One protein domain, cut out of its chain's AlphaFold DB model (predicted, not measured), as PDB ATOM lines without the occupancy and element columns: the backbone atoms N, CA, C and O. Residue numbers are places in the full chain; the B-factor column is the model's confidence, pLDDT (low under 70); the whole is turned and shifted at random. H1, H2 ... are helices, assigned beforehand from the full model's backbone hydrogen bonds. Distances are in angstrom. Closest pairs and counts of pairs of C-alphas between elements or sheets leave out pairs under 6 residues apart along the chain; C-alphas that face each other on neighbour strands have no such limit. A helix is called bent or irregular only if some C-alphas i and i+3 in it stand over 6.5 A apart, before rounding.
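What this domain is: This is residues 122 to 239 of the 245 residues of an uncharacterized protein of Bradyrhizobium japonicum (UniProt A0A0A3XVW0). This is a long, thin rod of helices: H4 and H1 lie side by side over part of their lengths, running opposite ways along the long axis, and at the far end H2 reaches on past the end of H1, with the short H3 folding back over its later part towards the start of H4. There is no compact core; the contacts are few, and residues 150 to 156 and 177 to 182 stick out. The printed part has 118 residues with four named helices, in the order H1 H2 H3 H4, and no named strand; the class is all helix. The whole is extended, with a radius of gyration of the C-alphas of 23.1 A, and its C-alphas span 72 by 33 by 19 A along the three main axes.

How they stand to each other: Start with the longest helix by residues, H4, residues 198 to 229, and then find H1, residues 122 to 147. The two touch, with 19 pairs of C-alphas within 8 A. Look for their closest C-alphas at Val 133 and Met 225, 6.0 A apart. Their lines stand at a shallow tilt of 7 degrees, and they run opposite ways. Their centres are 19.3 A apart. Now go to the other end of H4 and find H2, residues 151 to 179. H2 and H4 are close but not clearly touching, with 1 pair of C-alphas within 8 A: those of Tyr 164 and His 200, 7.0 A apart. Their tilt is steep, 56 degrees, and they run opposite ways. From H2, go on to H3, residues 185 to 195, which touches H2 at residues 168 to 176 alone, with 12 pairs of C-alphas within 8 A. The closest C-alphas there are those of Asp 168 and Ile 192, 5.6 A apart. H2 and H3 run opposite ways at a steep tilt of 63 degrees. H1 is apart from H3 and from H2, and H3 is apart from H4. In the backbone, every O i to N i+4 pair of H1, H3 and H4 is within hydrogen-bond range, while in H2 24 of 25 are.

Where its parts are: Find C-alpha 198 at (38.328, 26.736, -37.716); from there H4 runs 46.9 A to C-alpha 229 at (47.424, 72.498, -42.044), and y rises along the way. For H1, begin at C-alpha 122, at (45.846, 85.004, -39.101), and go with falling y to C-alpha 147, 37.1 A away. H2 is 42.0 A from C-alpha 151 to C-alpha 179, the latter at (61.106, 15.580, -38.475). H3 is the shortest, 15.5 A from C-alpha 185 to C-alpha 195. No helix is bent or irregular.

The domain as a whole: Look for the two C-alphas farthest apart at Glu 122 and Arg 178, 72.1 A from each other; the first and last printed C-alphas, those of Glu 122 and Phe 239, are 16.6 A apart. Residues 150 to 156, of which 151 to 156 belong to H2, stand free, and so do residues 177 to 182, of which 177 to 179 belong to H2. Without these stretches the body has 105 residues and spans 68 by 28 by 17 A. The printed part has no cut, and the links from H1 to H2, H2 to H3 and H3 to H4 are tight, with 3, 5 and 2 residues between the helices. The mean pLDDT of the printed part is 92.1, and no printed residue is under 70; for H3 the mean is 86.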
ATOM      1  N   GLU A 122      44.936  86.111 -39.409       89.19
ATOM      2  CA  GLU A 122      45.846  85.004 -39.101       89.19
ATOM      3  C   GLU A 122      45.585  84.391 -37.719       89.19
ATOM      4  O   GLU A 122      45.605  83.167 -37.581       89.19
ATOM      5  N   GLN A 123      45.290  85.215 -36.706       91.19
ATOM      6  CA  GLN A 123      44.896  84.738 -35.378       91.19
ATOM      7  C   GLN A 123      43.577  83.964 -35.452       91.19
ATOM      8  O   GLN A 123      43.488  82.848 -34.939       91.19
ATOM      9  N   VAL A 124      42.588  84.498 -36.174       92.31
ATOM     10  CA  VAL A 124      41.299  83.824 -36.394       92.31
ATOM     11  C   VAL A 124      41.487  82.494 -37.131       92.31
ATOM     12  O   VAL A 124      40.884  81.486 -36.752       92.31
ATOM     13  N   LEU A 125      42.340  82.451 -38.161       93.75
ATOM     14  CA  LEU A 125      42.677  81.215 -38.873       93.75
ATOM     15  C   LEU A 125      43.337  80.191 -37.940       93.75
ATOM     16  O   LEU A 125      42.946  79.023 -37.940       93.75
ATOM     17  N   GLY A 126      44.307  80.627 -37.134       94.81
ATOM     18  CA  GLY A 126      44.992  79.781 -36.160       94.81
ATOM     19  C   GLY A 126      44.024  79.153 -35.157       94.81
ATOM     20  O   GLY A 126      44.047  77.937 -34.955       94.81
ATOM     21  N   GLU A 127      43.115  79.948 -34.592       95.56
ATOM     22  CA  GLU A 127      42.078  79.448 -33.685       95.56
ATOM     23  C   GLU A 127      41.150  78.432 -34.362       95.56
ATOM     24  O   GLU A 127      40.837  77.390 -33.781       95.56
ATOM     25  N   LYS A 128      40.717  78.698 -35.600       95.50
ATOM     26  CA  LYS A 128      39.856  77.770 -36.350       95.50
ATOM     27  C   LYS A 128      40.564  76.443 -36.631       95.50
ATOM     28  O   LYS A 128      39.976  75.391 -36.386       95.50
ATOM     29  N   LYS A 129      41.832  76.466 -37.061       96.81
ATOM     30  CA  LYS A 129      42.635  75.247 -37.265       96.81
ATOM     31  C   LYS A 129      42.750  74.429 -35.981       96.81
ATOM     32  O   LYS A 129      42.498  73.228 -36.000       96.81
ATOM     33  N   GLN A 130      43.041  75.074 -34.851       96.50
ATOM     34  CA  GLN A 130      43.098  74.395 -33.552       96.50
ATOM     35  C   GLN A 130      41.760  73.743 -33.180       96.50
ATOM     36  O   GLN A 130      41.742  72.608 -32.701       96.50
ATOM     37  N   ARG A 131      40.633  74.419 -33.441       95.69
ATOM     38  CA  ARG A 131      39.295  73.842 -33.226       95.69
ATOM     39  C   ARG A 131      39.052  72.616 -34.103       95.69
ATOM     40  O   ARG A 131      38.509  71.635 -33.601       95.69
ATOM     41  N   PHE A 132      39.467  72.637 -35.369       96.94
ATOM     42  CA  PHE A 132      39.340  71.470 -36.246       96.94
ATOM     43  C   PHE A 132      40.209  70.302 -35.790       96.94
ATOM     44  O   PHE A 132      39.699  69.190 -35.710       96.94
ATOM     45  N   VAL A 133      41.467  70.541 -35.412       97.38
ATOM     46  CA  VAL A 133      42.345  69.487 -34.871       97.38
ATOM     47  C   VAL A 133      41.729  68.853 -33.620       97.38
ATOM     48  O   VAL A 133      41.659  67.629 -33.522       97.38
ATOM     49  N   ALA A 134      41.209  69.663 -32.693       97.31
ATOM     50  CA  ALA A 134      40.534  69.155 -31.501       97.31
ATOM     51  C   ALA A 134      39.278  68.334 -31.848       97.31
ATOM     52  O   ALA A 134      39.044  67.275 -31.264       97.31
ATOM     53  N   ALA A 135      38.480  68.793 -32.814       96.50
ATOM     54  CA  ALA A 135      37.280  68.090 -33.255       96.50
ATOM     55  C   ALA A 135      37.600  66.768 -33.978       96.50
ATOM     56  O   ALA A 135      36.915  65.777 -33.735       96.50
ATOM     57  N   ILE A 136      38.656  66.726 -34.800       96.81
ATOM     58  CA  ILE A 136      39.157  65.490 -35.420       96.81
ATOM     59  C   ILE A 136      39.598  64.508 -34.333       96.81
ATOM     60  O   ILE A 136      39.194  63.353 -34.382       96.81
ATOM     61  N   GLY A 137      40.336  64.961 -33.314       96.38
ATOM     62  CA  GLY A 137      40.753  64.101 -32.200       96.38
ATOM     63  C   GLY A 137      39.573  63.516 -31.409       96.38
ATOM     64  O   GLY A 137      39.586  62.344 -31.041       96.38
ATOM     65  N   LEU A 138      38.508  64.296 -31.189       96.88
ATOM     66  CA  LEU A 138      37.281  63.790 -30.560       96.88
ATOM     67  C   LEU A 138      36.549  62.774 -31.447       96.88
ATOM     68  O   LEU A 138      36.047  61.769 -30.939       96.88
ATOM     69  N   ALA A 139      36.484  63.025 -32.756       96.31
ATOM     70  CA  ALA A 139      35.878  62.103 -33.711       96.31
ATOM     71  C   ALA A 139      36.674  60.792 -33.814       96.31
ATOM     72  O   ALA A 139      36.076  59.718 -33.840       96.31
ATOM     73  N   GLU A 140      38.007  60.875 -33.815       97.12
ATOM     74  CA  GLU A 140      38.912  59.725 -33.811       97.12
ATOM     75  C   GLU A 140      38.686  58.877 -32.561       97.12
ATOM     76  O   GLU A 140      38.430  57.680 -32.676       97.12
ATOM     77  N   GLN A 141      38.677  59.490 -31.373       95.94
ATOM     78  CA  GLN A 141      38.415  58.767 -30.130       95.94
ATOM     79  C   GLN A 141      37.043  58.079 -30.152       95.94
ATOM     80  O   GLN A 141      36.933  56.910 -29.788       95.94
ATOM     81  N   ALA A 142      36.003  58.768 -30.629       95.06
ATOM     82  CA  ALA A 142      34.664  58.196 -30.728       95.06
ATOM     83  C   ALA A 142      34.592  57.013 -31.713       95.06
ATOM     84  O   ALA A 142      33.871  56.047 -31.455       95.06
ATOM     85  N   ALA A 143      35.327  57.066 -32.827       94.94
ATOM     86  CA  ALA A 143      35.424  55.964 -33.785       94.94
ATOM     87  C   ALA A 143      36.223  54.782 -33.208       94.94
ATOM     88  O   ALA A 143      35.793  53.627 -33.301       94.94
ATOM     89  N   LEU A 144      37.341  55.058 -32.529       94.75
ATOM     90  CA  LEU A 144      38.148  54.047 -31.845       94.75
ATOM     91  C   LEU A 144      37.355  53.338 -30.747       94.75
ATOM     92  O   LEU A 144      37.409  52.113 -30.673       94.75
ATOM     93  N   ASP A 145      36.558  54.058 -29.960       93.31
ATOM     94  CA  ASP A 145      35.710  53.469 -28.917       93.31
ATOM     95  C   ASP A 145      34.675  52.479 -29.492       93.31
ATOM     96  O   ASP A 145      34.307  51.507 -28.826       93.31
ATOM     97  N   LYS A 146      34.222  52.682 -30.743       92.75
ATOM     98  CA  LYS A 146      33.331  51.745 -31.457       92.75
ATOM     99  C   LYS A 146      34.084  50.543 -32.039       92.75
ATOM    100  O   LYS A 146      33.543  49.435 -32.054       92.75
ATOM    101  N   ALA A 147      35.296  50.747 -32.556       92.44
ATOM    102  CA  ALA A 147      36.093  49.701 -33.204       92.44
ATOM    103  C   ALA A 147      36.808  48.782 -32.191       92.44
ATOM    104  O   ALA A 147      36.903  47.556 -32.374       92.44
ATOM    105  N   GLN A 148      37.299  49.362 -31.098       91.12
ATOM    106  CA  GLN A 148      38.020  48.661 -30.049       91.12
ATOM    107  C   GLN A 148      37.083  47.836 -29.163       91.12
ATOM    108  O   GLN A 148      35.872  48.030 -29.077       91.12
ATOM    109  N   LEU A 149      37.663  46.830 -28.513       91.31
ATOM    110  CA  LEU A 149      36.926  46.007 -27.568       91.31
ATOM    111  C   LEU A 149      36.815  46.724 -26.219       91.31
ATOM    112  O   LEU A 149      37.813  47.245 -25.727       91.31
ATOM    113  N   PRO A 150      35.657  46.633 -25.543       93.06
ATOM    114  CA  PRO A 150      35.555  47.007 -24.140       93.06
ATOM    115  C   PRO A 150      36.585  46.250 -23.285       93.06
ATOM    116  O   PRO A 150      36.885  45.084 -23.571       93.06
ATOM    117  N   PRO A 151      37.059  46.831 -22.171       91.00
ATOM    118  CA  PRO A 151      38.190  46.307 -21.399       91.00
ATOM    119  C   PRO A 151      37.994  44.867 -20.895       91.00
ATOM    120  O   PRO A 151      38.942  44.084 -20.843       91.00
ATOM    121  N   GLY A 152      36.761  44.472 -20.563       92.56
ATOM    122  CA  GLY A 152      36.456  43.087 -20.186       92.56
ATOM    123  C   GLY A 152      36.668  42.092 -21.334       92.56
ATOM    124  O   GLY A 152      37.227  41.018 -21.122       92.56
ATOM    125  N   LYS A 153      36.286  42.469 -22.562       93.19
ATOM    126  CA  LYS A 153      36.502  41.647 -23.759       93.19
ATOM    127  C   LYS A 153      37.971  41.622 -24.174       93.19
ATOM    128  O   LYS A 153      38.435  40.589 -24.635       93.19
ATOM    129  N   VAL A 154      38.715  42.707 -23.946       92.56
ATOM    130  CA  VAL A 154      40.174  42.734 -24.156       92.56
ATOM    131  C   VAL A 154      40.859  41.663 -23.311       92.56
ATOM    132  O   VAL A 154      41.633  40.873 -23.843       92.56
ATOM    133  N   ARG A 155      40.532  41.579 -22.015       92.56
ATOM    134  CA  ARG A 155      41.102  40.555 -21.122       92.56
ATOM    135  C   ARG A 155      40.771  39.138 -21.579       92.56
ATOM    136  O   ARG A 155      41.650  38.283 -21.579       92.56
ATOM    137  N   LEU A 156      39.525  38.892 -21.988       93.88
ATOM    138  CA  LEU A 156      39.128  37.585 -22.517       93.88
ATOM    139  C   LEU A 156      39.922  37.232 -23.781       93.88
ATOM    140  O   LEU A 156      40.478  36.140 -23.860       93.88
ATOM    141  N   ASN A 157      40.032  38.169 -24.725       93.38
ATOM    142  CA  ASN A 157      40.810  37.969 -25.943       93.38
ATOM    143  C   ASN A 157      42.289  37.709 -25.645       93.38
ATOM    144  O   ASN A 157      42.876  36.851 -26.286       93.38
ATOM    145  N   GLN A 158      42.893  38.387 -24.668       92.75
ATOM    146  CA  GLN A 158      44.282  38.126 -24.269       92.75
ATOM    147  C   GLN A 158      44.476  36.690 -23.768       92.75
ATOM    148  O   GLN A 158      45.450  36.038 -24.136       92.75
ATOM    149  N   VAL A 159      43.533  36.174 -22.974       94.88
ATOM    150  CA  VAL A 159      43.560  34.776 -22.517       94.88
ATOM    151  C   VAL A 159      43.383  33.811 -23.692       94.88
ATOM    152  O   VAL A 159      44.093  32.812 -23.767       94.88
ATOM    153  N   GLN A 160      42.478  34.115 -24.630       93.31
ATOM    154  CA  GLN A 160      42.276  33.304 -25.836       93.31
ATOM    155  C   GLN A 160      43.515  33.294 -26.737       93.31
ATOM    156  O   GLN A 160      43.944  32.223 -27.148       93.31
ATOM    157  N   ILE A 161      44.143  34.451 -26.968       93.31
ATOM    158  CA  ILE A 161      45.405  34.568 -27.712       93.31
ATOM    159  C   ILE A 161      46.486  33.713 -27.052       93.31
ATOM    160  O   ILE A 161      47.150  32.950 -27.742       93.31
ATOM    161  N   ALA A 162      46.634  33.782 -25.726       93.38
ATOM    162  CA  ALA A 162      47.630  32.982 -25.016       93.38
ATOM    163  C   ALA A 162      47.362  31.471 -25.148       93.38
ATOM    164  O   ALA A 162      48.295  30.689 -25.330       93.38
ATOM    165  N   ALA A 163      46.094  31.051 -25.095       93.50
ATOM    166  CA  ALA A 163      45.705  29.655 -25.292       93.50
ATOM    167  C   ALA A 163      45.998  29.175 -26.723       93.50
ATOM    168  O   ALA A 163      46.508  28.073 -26.919       93.50
ATOM    169  N   TYR A 164      45.714  30.015 -27.716       92.75
ATOM    170  CA  TYR A 164      45.985  29.733 -29.118       92.75
ATOM    171  C   TYR A 164      47.480  29.703 -29.442       92.75
ATOM    172  O   TYR A 164      47.928  28.786 -30.122       92.75
ATOM    173  N   GLN A 165      48.269  30.623 -28.886       92.94
ATOM    174  CA  GLN A 165      49.729  30.605 -28.996       92.94
ATOM    175  C   GLN A 165      50.322  29.345 -28.360       92.94
ATOM    176  O   GLN A 165      51.178  28.704 -28.958       92.94
ATOM    177  N   ALA A 166      49.823  28.927 -27.193       93.56
ATOM    178  CA  ALA A 166      50.259  27.680 -26.568       93.56
ATOM    179  C   ALA A 166      49.927  26.445 -27.428       93.56
ATOM    180  O   ALA A 166      50.713  25.497 -27.470       93.56
ATOM    181  N   ALA A 167      48.783  26.451 -28.121       91.69
ATOM    182  CA  ALA A 167      48.409  25.391 -29.054       91.69
ATOM    183  C   ALA A 167      49.293  25.386 -30.314       91.69
ATOM    184  O   ALA A 167      49.718  24.315 -30.749       91.69
ATOM    185  N   ASP A 168      49.612  26.562 -30.861       92.06
ATOM    186  CA  ASP A 168      50.537  26.714 -31.990       92.06
ATOM    187  C   ASP A 168      51.953  26.240 -31.614       92.06
ATOM    188  O   ASP A 168      52.570  25.479 -32.360       92.06
ATOM    189  N   ASP A 169      52.444  26.602 -30.424       92.44
ATOM    190  CA  ASP A 169      53.742  26.161 -29.903       92.44
ATOM    191  C   ASP A 169      53.799  24.640 -29.698       92.44
ATOM    192  O   ASP A 169      54.822  24.005 -29.967       92.44
ATOM    193  N   ASP A 170      52.716  24.031 -29.206       92.88
ATOM    194  CA  ASP A 170      52.607  22.577 -29.052       92.88
ATOM    195  C   ASP A 170      52.579  21.865 -30.414       92.88
ATOM    196  O   ASP A 170      53.271  20.859 -30.604       92.88
ATOM    197  N   ALA A 171      51.851  22.410 -31.395       90.25
ATOM    198  CA  ALA A 171      51.846  21.902 -32.765       90.25
ATOM    199  C   ALA A 171      53.241  21.987 -33.407       90.25
ATOM    200  O   ALA A 171      53.717  21.000 -33.978       90.25
ATOM    201  N   ALA A 172      53.927  23.121 -33.242       89.56
ATOM    202  CA  ALA A 172      55.289  23.331 -33.717       89.56
ATOM    203  C   ALA A 172      56.275  22.341 -33.078       89.56
ATOM    204  O   ALA A 172      57.051  21.698 -33.785       89.56
ATOM    205  N   LYS A 173      56.210  22.142 -31.754       89.56
ATOM    206  CA  LYS A 173      57.047  21.161 -31.035       89.56
ATOM    207  C   LYS A 173      56.801  19.738 -31.528       89.56
ATOM    208  O   LYS A 173      57.748  19.052 -31.900       89.56
ATOM    209  N   LYS A 174      55.537  19.317 -31.636       89.06
ATOM    210  CA  LYS A 174      55.161  17.987 -32.153       89.06
ATOM    211  C   LYS A 174      55.598  17.751 -33.598       89.06
ATOM    212  O   LYS A 174      55.725  16.595 -34.012       89.06
ATOM    213  N   PHE A 175      55.734  18.809 -34.393       88.38
ATOM    214  CA  PHE A 175      56.259  18.734 -35.752       88.38
ATOM    215  C   PHE A 175      57.788  18.603 -35.749       88.38
ATOM    216  O   PHE A 175      58.321  17.677 -36.362       88.38
ATOM    217  N   MET A 176      58.480  19.445 -34.975       86.75
ATOM    218  CA  MET A 176      59.937  19.395 -34.790       86.75
ATOM    219  C   MET A 176      60.412  18.050 -34.224       86.75
ATOM    220  O   MET A 176      61.402  17.501 -34.702       86.75
ATOM    221  N   ASP A 177      59.680  17.472 -33.270       86.62
ATOM    222  CA  ASP A 177      59.988  16.160 -32.687       86.62
ATOM    223  C   ASP A 177      59.826  15.009 -33.694       86.62
ATOM    224  O   ASP A 177      60.462  13.963 -33.550       86.62
ATOM    225  N   ARG A 178      58.990  15.183 -34.729       83.19
ATOM    226  CA  ARG A 178      58.754  14.172 -35.773       83.19
ATOM    227  C   ARG A 178      59.779  14.205 -36.903       83.19
ATOM    228  O   ARG A 178      60.083  13.150 -37.451       83.19
ATOM    229  N   ILE A 179      60.264  15.386 -37.279       81.31
ATOM    230  CA  ILE A 179      61.106  15.580 -38.475       81.31
ATOM    231  C   ILE A 179      62.573  15.877 -38.116       81.31
ATOM    232  O   ILE A 179      63.464  15.643 -38.930       81.31
ATOM    233  N   GLY A 180      62.857  16.294 -36.879       73.12
ATOM    234  CA  GLY A 180      64.189  16.703 -36.433       73.12
ATOM    235  C   GLY A 180      64.429  18.211 -36.579       73.12
ATOM    236  O   GLY A 180      63.602  18.954 -37.103       73.12
ATOM    237  N   LYS A 181      65.583  18.686 -36.085       71.00
ATOM    238  CA  LYS A 181      65.916  20.124 -35.985       71.00
ATOM    239  C   LYS A 181      66.217  20.819 -37.322       71.00
ATOM    240  O   LYS A 181      66.331  22.039 -37.325       71.00
ATOM    241  N   ASP A 182      66.307  20.073 -38.422       75.00
ATOM    242  CA  ASP A 182      66.708  20.582 -39.742       75.00
ATOM    243  C   ASP A 182      65.520  21.038 -40.617       75.00
ATOM    244  O   ASP A 182      65.673  21.225 -41.824       75.00
ATOM    245  N   SER A 183      64.322  21.204 -40.042       74.88
ATOM    246  CA  SER A 183      63.150  21.668 -40.798       74.88
ATOM    247  C   SER A 183      63.225  23.160 -41.148       74.88
ATOM    248  O   SER A 183      63.767  23.975 -40.395       74.88
ATOM    249  N   LEU A 184      62.676  23.530 -42.311       80.69
ATOM    250  CA  LEU A 184      62.617  24.924 -42.739       80.69
ATOM    251  C   LEU A 184      61.500  25.668 -41.983       80.69
ATOM    252  O   LEU A 184      60.443  25.088 -41.723       80.69
ATOM    253  N   PRO A 185      61.655  26.977 -41.701       80.38
ATOM    254  CA  PRO A 185      60.618  27.773 -41.034       80.38
ATOM    255  C   PRO A 185      59.243  27.729 -41.723       80.38
ATOM    256  O   PRO A 185      58.212  27.777 -41.059       80.38
ATOM    257  N   GLN A 186      59.226  27.594 -43.051       84.44
ATOM    258  CA  GLN A 186      58.005  27.501 -43.860       84.44
ATOM    259  C   GLN A 186      57.231  26.197 -43.601       84.44
ATOM    260  O   GLN A 186      56.002  26.217 -43.565       84.44
ATOM    261  N   ASP A 187      57.934  25.089 -43.349       84.81
ATOM    262  CA  ASP A 187      57.317  23.787 -43.069       84.81
ATOM    263  C   ASP A 187      56.665  23.771 -41.681       84.81
ATOM    264  O   ASP A 187      55.569  23.236 -41.500       84.81
ATOM    265  N   ILE A 188      57.310  24.422 -40.705       83.69
ATOM    266  CA  ILE A 188      56.771  24.603 -39.351       83.69
ATOM    267  C   ILE A 188      55.492  25.446 -39.407       83.69
ATOM    268  O   ILE A 188      54.497  25.102 -38.770       83.69
ATOM    269  N   GLN A 189      55.486  26.522 -40.195       87.75
ATOM    270  CA  GLN A 189      54.326  27.402 -40.310       87.75
ATOM    271  C   GLN A 189      53.135  26.717 -40.993       87.75
ATOM    272  O   GLN A 189      52.015  26.815 -40.493       87.75
ATOM    273  N   ALA A 190      53.378  25.937 -42.050       87.75
ATOM    274  CA  ALA A 190      52.343  25.118 -42.679       87.75
ATOM    275  C   ALA A 190      51.770  24.059 -41.715       87.75
ATOM    276  O   ALA A 190      50.565  23.800 -41.708       87.75
ATOM    277  N   ALA A 191      52.614  23.465 -40.863       85.25
ATOM    278  CA  ALA A 191      52.177  22.511 -39.846       85.25
ATOM    279  C   ALA A 191      51.328  23.166 -38.744       85.25
ATOM    280  O   ALA A 191      50.329  22.580 -38.321       85.25
ATOM    281  N   ILE A 192      51.695  24.376 -38.309       88.62
ATOM    282  CA  ILE A 192      50.893  25.179 -37.379       88.62
ATOM    283  C   ILE A 192      49.532  25.481 -38.013       88.62
ATOM    284  O   ILE A 192      48.504  25.143 -37.436       88.62
ATOM    285  N   GLU A 193      49.503  26.033 -39.228       88.88
ATOM    286  CA  GLU A 193      48.260  26.380 -39.932       88.88
ATOM    287  C   GLU A 193      47.331  25.177 -40.141       88.88
ATOM    288  O   GLU A 193      46.115  25.303 -39.976       88.88
ATOM    289  N   GLY A 194      47.895  24.003 -40.444       88.00
ATOM    290  CA  GLY A 194      47.146  22.753 -40.570       88.00
ATOM    291  C   GLY A 194      46.593  22.214 -39.245       88.00
ATOM    292  O   GLY A 194      45.601  21.486 -39.254       88.00
ATOM    293  N   ALA A 195      47.202  22.570 -38.111       88.88
ATOM    294  CA  ALA A 195      46.756  22.169 -36.776       88.88
ATOM    295  C   ALA A 195      45.716  23.125 -36.163       88.88
ATOM    296  O   ALA A 195      45.037  22.752 -35.203       88.88
ATOM    297  N   ARG A 196      45.567  24.345 -36.700       91.38
ATOM    298  CA  ARG A 196      44.589  25.324 -36.205       91.38
ATOM    299  C   ARG A 196      43.160  24.875 -36.499       91.38
ATOM    300  O   ARG A 196      42.813  24.538 -37.630       91.38
ATOM    301  N   THR A 197      42.309  24.947 -35.479       93.81
ATOM    302  CA  THR A 197      40.865  24.752 -35.634       93.81
ATOM    303  C   THR A 197      40.240  25.911 -36.412       93.81
ATOM    304  O   THR A 197      40.778  27.019 -36.443       93.81
ATOM    305  N   GLU A 198      39.069  25.681 -37.008       93.25
ATOM    306  CA  GLU A 198      38.328  26.736 -37.716       93.25
ATOM    307  C   GLU A 198      37.949  27.903 -36.788       93.25
ATOM    308  O   GLU A 198      38.000  29.058 -37.198       93.25
ATOM    309  N   GLU A 199      37.671  27.626 -35.510       90.88
ATOM    310  CA  GLU A 199      37.435  28.665 -34.498       90.88
ATOM    311  C   GLU A 199      38.670  29.549 -34.268       90.88
ATOM    312  O   GLU A 199      38.541  30.769 -34.173       90.88
ATOM    313  N   HIS A 200      39.872  28.960 -34.223       91.44
ATOM    314  CA  HIS A 200      41.117  29.714 -34.079       91.44
ATOM    315  C   HIS A 200      41.367  30.592 -35.317       91.44
ATOM    316  O   HIS A 200      41.646  31.784 -35.187       91.44
ATOM    317  N   LYS A 201      41.192  30.045 -36.526       92.00
ATOM    318  CA  LYS A 201      41.339  30.821 -37.771       92.00
ATOM    319  C   LYS A 201      40.359  31.995 -37.830       92.00
ATOM    320  O   LYS A 201      40.776  33.120 -38.091       92.00
ATOM    321  N   ALA A 202      39.084  31.754 -37.515       93.38
ATOM    322  CA  ALA A 202      38.058  32.795 -37.485       93.38
ATOM    323  C   ALA A 202      38.365  33.884 -36.442       93.38
ATOM    324  O   ALA A 202      38.139  35.067 -36.697       93.38
ATOM    325  N   PHE A 203      38.911  33.508 -35.282       93.56
ATOM    326  CA  PHE A 203      39.330  34.462 -34.258       93.56
ATOM    327  C   PHE A 203      40.467  35.374 -34.739       93.56
ATOM    328  O   PHE A 203      40.374  36.592 -34.576       93.56
ATOM    329  N   LEU A 204      41.514  34.805 -35.348       90.88
ATOM    330  CA  LEU A 204      42.641  35.576 -35.882       90.88
ATOM    331  C   LEU A 204      42.189  36.528 -36.992       90.88
ATOM    332  O   LEU A 204      42.538  37.707 -36.960       90.88
ATOM    333  N   GLN A 205      41.347  36.051 -37.911       93.81
ATOM    334  CA  GLN A 205      40.783  36.890 -38.967       93.81
ATOM    335  C   GLN A 205      39.966  38.054 -38.383       93.81
ATOM    336  O   GLN A 205      40.157  39.205 -38.762       93.81
ATOM    337  N   ALA A 206      39.099  37.790 -37.400       92.56
ATOM    338  CA  ALA A 206      38.314  38.837 -36.748       92.56
ATOM    339  C   ALA A 206      39.181  39.852 -35.975       92.56
ATOM    340  O   ALA A 206      38.771  41.001 -35.771       92.56
ATOM    341  N   GLN A 207      40.361  39.441 -35.503       93.00
ATOM    342  CA  GLN A 207      41.336  40.332 -34.880       93.00
ATOM    343  C   GLN A 207      42.028  41.214 -35.926       93.00
ATOM    344  O   GLN A 207      42.114  42.423 -35.724       93.00
ATOM    345  N   GLU A 208      42.463  40.630 -37.041       93.75
ATOM    346  CA  GLU A 208      43.084  41.349 -38.155       93.75
ATOM    347  C   GLU A 208      42.119  42.375 -38.763       93.75
ATOM    348  O   GLU A 208      42.456  43.548 -38.869       93.75
ATOM    349  N   GLU A 209      40.869  41.992 -39.033       94.06
ATOM    350  CA  GLU A 209      39.830  42.903 -39.532       94.06
ATOM    351  C   GLU A 209      39.534  44.069 -38.577       94.06
ATOM    352  O   GLU A 209      39.100  45.143 -39.000       94.06
ATOM    353  N   ARG A 210      39.707  43.861 -37.269       93.81
ATOM    354  CA  ARG A 210      39.564  44.930 -36.278       93.81
ATOM    355  C   ARG A 210      40.775  45.850 -36.295       93.81
ATOM    356  O   ARG A 210      40.591  47.062 -36.236       93.81
ATOM    357  N   GLN A 211      41.977  45.285 -36.373       93.62
ATOM    358  CA  GLN A 211      43.202  46.071 -36.441       93.62
ATOM    359  C   GLN A 211      43.226  46.925 -37.709       93.62
ATOM    360  O   GLN A 211      43.440  48.124 -37.613       93.62
ATOM    361  N   LEU A 212      42.862  46.353 -38.859       94.81
ATOM    362  CA  LEU A 212      42.738  47.083 -40.122       94.81
ATOM    363  C   LEU A 212      41.755  48.254 -40.023       94.81
ATOM    364  O   LEU A 212      42.032  49.335 -40.537       94.81
ATOM    365  N   ARG A 213      40.625  48.073 -39.327       94.62
ATOM    366  CA  ARG A 213      39.677  49.166 -39.063       94.62
ATOM    367  C   ARG A 213      40.285  50.262 -38.191       94.62
ATOM    368  O   ARG A 213      40.117  51.435 -38.499       94.62
ATOM    369  N   VAL A 214      41.001  49.895 -37.130       95.25
ATOM    370  CA  VAL A 214      41.708  50.856 -36.267       95.25
ATOM    371  C   VAL A 214      42.774  51.624 -37.056       95.25
ATOM    372  O   VAL A 214      42.826  52.849 -36.981       95.25
ATOM    373  N   ASP A 215      43.566  50.930 -37.869       95.94
ATOM    374  CA  ASP A 215      44.607  51.540 -38.699       95.94
ATOM    375  C   ASP A 215      44.000  52.491 -39.743       95.94
ATOM    376  O   ASP A 215      44.529  53.575 -39.986       95.94
ATOM    377  N   GLN A 216      42.854  52.123 -40.323       96.12
ATOM    378  CA  GLN A 216      42.112  52.983 -41.241       96.12
ATOM    379  C   GLN A 216      41.603  54.252 -40.547       96.12
ATOM    380  O   GLN A 216      41.739  55.334 -41.117       96.12
ATOM    381  N   ILE A 217      41.070  54.148 -39.325       96.06
ATOM    382  CA  ILE A 217      40.641  55.312 -38.532       96.06
ATOM    383  C   ILE A 217      41.820  56.268 -38.322       96.06
ATOM    384  O   ILE A 217      41.711  57.451 -38.646       96.06
ATOM    385  N   HIS A 218      42.963  55.750 -37.860       97.00
ATOM    386  CA  HIS A 218      44.169  56.553 -37.657       97.00
ATOM    387  C   HIS A 218      44.658  57.204 -38.952       97.00
ATOM    388  O   HIS A 218      45.016  58.380 -38.960       97.00
ATOM    389  N   PHE A 219      44.649  56.468 -40.065       97.00
ATOM    390  CA  PHE A 219      45.062  57.003 -41.358       97.00
ATOM    391  C   PHE A 219      44.158  58.151 -41.824       97.00
ATOM    392  O   PHE A 219      44.658  59.189 -42.263       97.00
ATOM    393  N   VAL A 220      42.833  57.995 -41.723       97.00
ATOM    394  CA  VAL A 220      41.888  59.044 -42.139       97.00
ATOM    395  C   VAL A 220      41.976  60.255 -41.206       97.00
ATOM    396  O   VAL A 220      41.977  61.382 -41.699       97.00
ATOM    397  N   ALA A 221      42.126  60.050 -39.895       96.31
ATOM    398  CA  ALA A 221      42.326  61.135 -38.935       96.31
ATOM    399  C   ALA A 221      43.629  61.904 -39.208       96.31
ATOM    400  O   ALA A 221      43.607  63.130 -39.307       96.31
ATOM    401  N   ALA A 222      44.744  61.197 -39.422       96.94
ATOM    402  CA  ALA A 222      46.031  61.806 -39.754       96.94
ATOM    403  C   ALA A 222      45.965  62.606 -41.061       96.94
ATOM    404  O   ALA A 222      46.458  63.731 -41.130       96.94
ATOM    405  N   ARG A 223      45.298  62.060 -42.086       97.12
ATOM    406  CA  ARG A 223      45.055  62.777 -43.339       97.12
ATOM    407  C   ARG A 223      44.225  64.041 -43.113       97.12
ATOM    408  O   ARG A 223      44.607  65.095 -43.599       97.12
ATOM    409  N   ALA A 224      43.142  63.957 -42.343       96.38
ATOM    410  CA  ALA A 224      42.301  65.111 -42.041       96.38
ATOM    411  C   ALA A 224      43.064  66.204 -41.275       96.38
ATOM    412  O   ALA A 224      42.876  67.384 -41.552       96.38
ATOM    413  N   MET A 225      43.936  65.829 -40.330       96.94
ATOM    414  CA  MET A 225      44.792  66.787 -39.623       96.94
ATOM    415  C   MET A 225      45.795  67.451 -40.572       96.94
ATOM    416  O   MET A 225      45.976  68.663 -40.489       96.94
ATOM    417  N   SER A 226      46.381  66.694 -41.503       97.31
ATOM    418  CA  SER A 226      47.236  67.250 -42.559       97.31
ATOM    419  C   SER A 226      46.470  68.237 -43.443       97.31
ATOM    420  O   SER A 226      46.959  69.332 -43.694       97.31
ATOM    421  N   ASP A 227      45.247  67.898 -43.863       96.50
ATOM    422  CA  ASP A 227      44.414  68.779 -44.692       96.50
ATOM    423  C   ASP A 227      44.078  70.102 -43.959       96.50
ATOM    424  O   ASP A 227      43.956  71.152 -44.590       96.50
ATOM    425  N   VAL A 228      43.968  70.083 -42.620       96.50
ATOM    426  CA  VAL A 228      43.770  71.295 -41.798       96.50
ATOM    427  C   VAL A 228      44.986  72.227 -41.840       96.50
ATOM    428  O   VAL A 228      44.823  73.452 -41.791       96.50
ATOM    429  N   GLU A 229      46.203  71.689 -41.943       94.75
ATOM    430  CA  GLU A 229      47.424  72.498 -42.044       94.75
ATOM    431  C   GLU A 229      47.442  73.331 -43.329       94.75
ATOM    432  O   GLU A 229      47.839  74.500 -43.283       94.75
ATOM    433  N   ASP A 230      46.891  72.796 -44.418       95.94
ATOM    434  CA  ASP A 230      46.805  73.453 -45.725       95.94
ATOM    435  C   ASP A 230      45.657  74.478 -45.833       95.94
ATOM    436  O   ASP A 230      45.530  75.183 -46.842       95.94
ATOM    437  N   LEU A 231      44.814  74.614 -44.801       95.06
ATOM    438  CA  LEU A 231      43.736  75.604 -44.813       95.06
ATOM    439  C   LEU A 231      44.280  77.040 -44.783       95.06
ATOM    440  O   LEU A 231      45.262  77.376 -44.119       95.06
ATOM    441  N   THR A 232      43.577  77.918 -45.477       94.88
ATOM    442  CA  THR A 232      43.839  79.350 -45.604       94.88
ATOM    443  C   THR A 232      42.615  80.130 -45.133       94.88
ATOM    444  O   THR A 232      41.546  79.556 -44.915       94.88
ATOM    445  N   VAL A 233      42.751  81.448 -44.980       92.69
ATOM    446  CA  VAL A 233      41.638  82.324 -44.569       92.69
ATOM    447  C   VAL A 233      40.427  82.169 -45.501       92.69
ATOM    448  O   VAL A 233      39.292  82.223 -45.037       92.69
ATOM    449  N   ASP A 234      40.662  81.890 -46.786       92.56
ATOM    450  CA  ASP A 234      39.617  81.827 -47.810       92.56
ATOM    451  C   ASP A 234      38.822  80.512 -47.816       92.56
ATOM    452  O   ASP A 234      37.676  80.487 -48.264       92.56
ATOM    453  N   ASN A 235      39.411  79.403 -47.350       93.81
ATOM    454  CA  ASN A 235      38.801  78.069 -47.457       93.81
ATOM    455  C   ASN A 235      38.459  77.422 -46.104       93.81
ATOM    456  O   ASN A 235      37.715  76.438 -46.082       93.81
ATOM    457  N   VAL A 236      38.935  77.983 -44.986       93.44
ATOM    458  CA  VAL A 236      38.769  77.408 -43.641       93.44
ATOM    459  C   VAL A 236      37.303  77.184 -43.256       93.44
ATOM    460  O   VAL A 236      36.987  76.200 -42.596       93.44
ATOM    461  N   ASP A 237      36.390  78.038 -43.721       92.25
ATOM    462  CA  ASP A 237      34.955  77.941 -43.409       92.25
ATOM    463  C   ASP A 237      34.210  76.885 -44.237       92.25
ATOM    464  O   ASP A 237      33.084  76.516 -43.910       92.25
ATOM    465  N   SER A 238      34.839  76.379 -45.297       94.12
ATOM    466  CA  SER A 238      34.283  75.316 -46.142       94.12
ATOM    467  C   SER A 238      34.757  73.917 -45.748       94.12
ATOM    468  O   SER A 238      34.258  72.929 -46.288       94.12
ATOM    469  N   PHE A 239      35.716  73.818 -44.823       94.56
ATOM    470  CA  PHE A 239      36.268  72.539 -44.401       94.56
ATOM    471  C   PHE A 239      35.239  71.727 -43.610       94.56
ATOM    472  O   PHE A 239      34.626  72.210 -42.656       94.56
TER     473      PHE A 239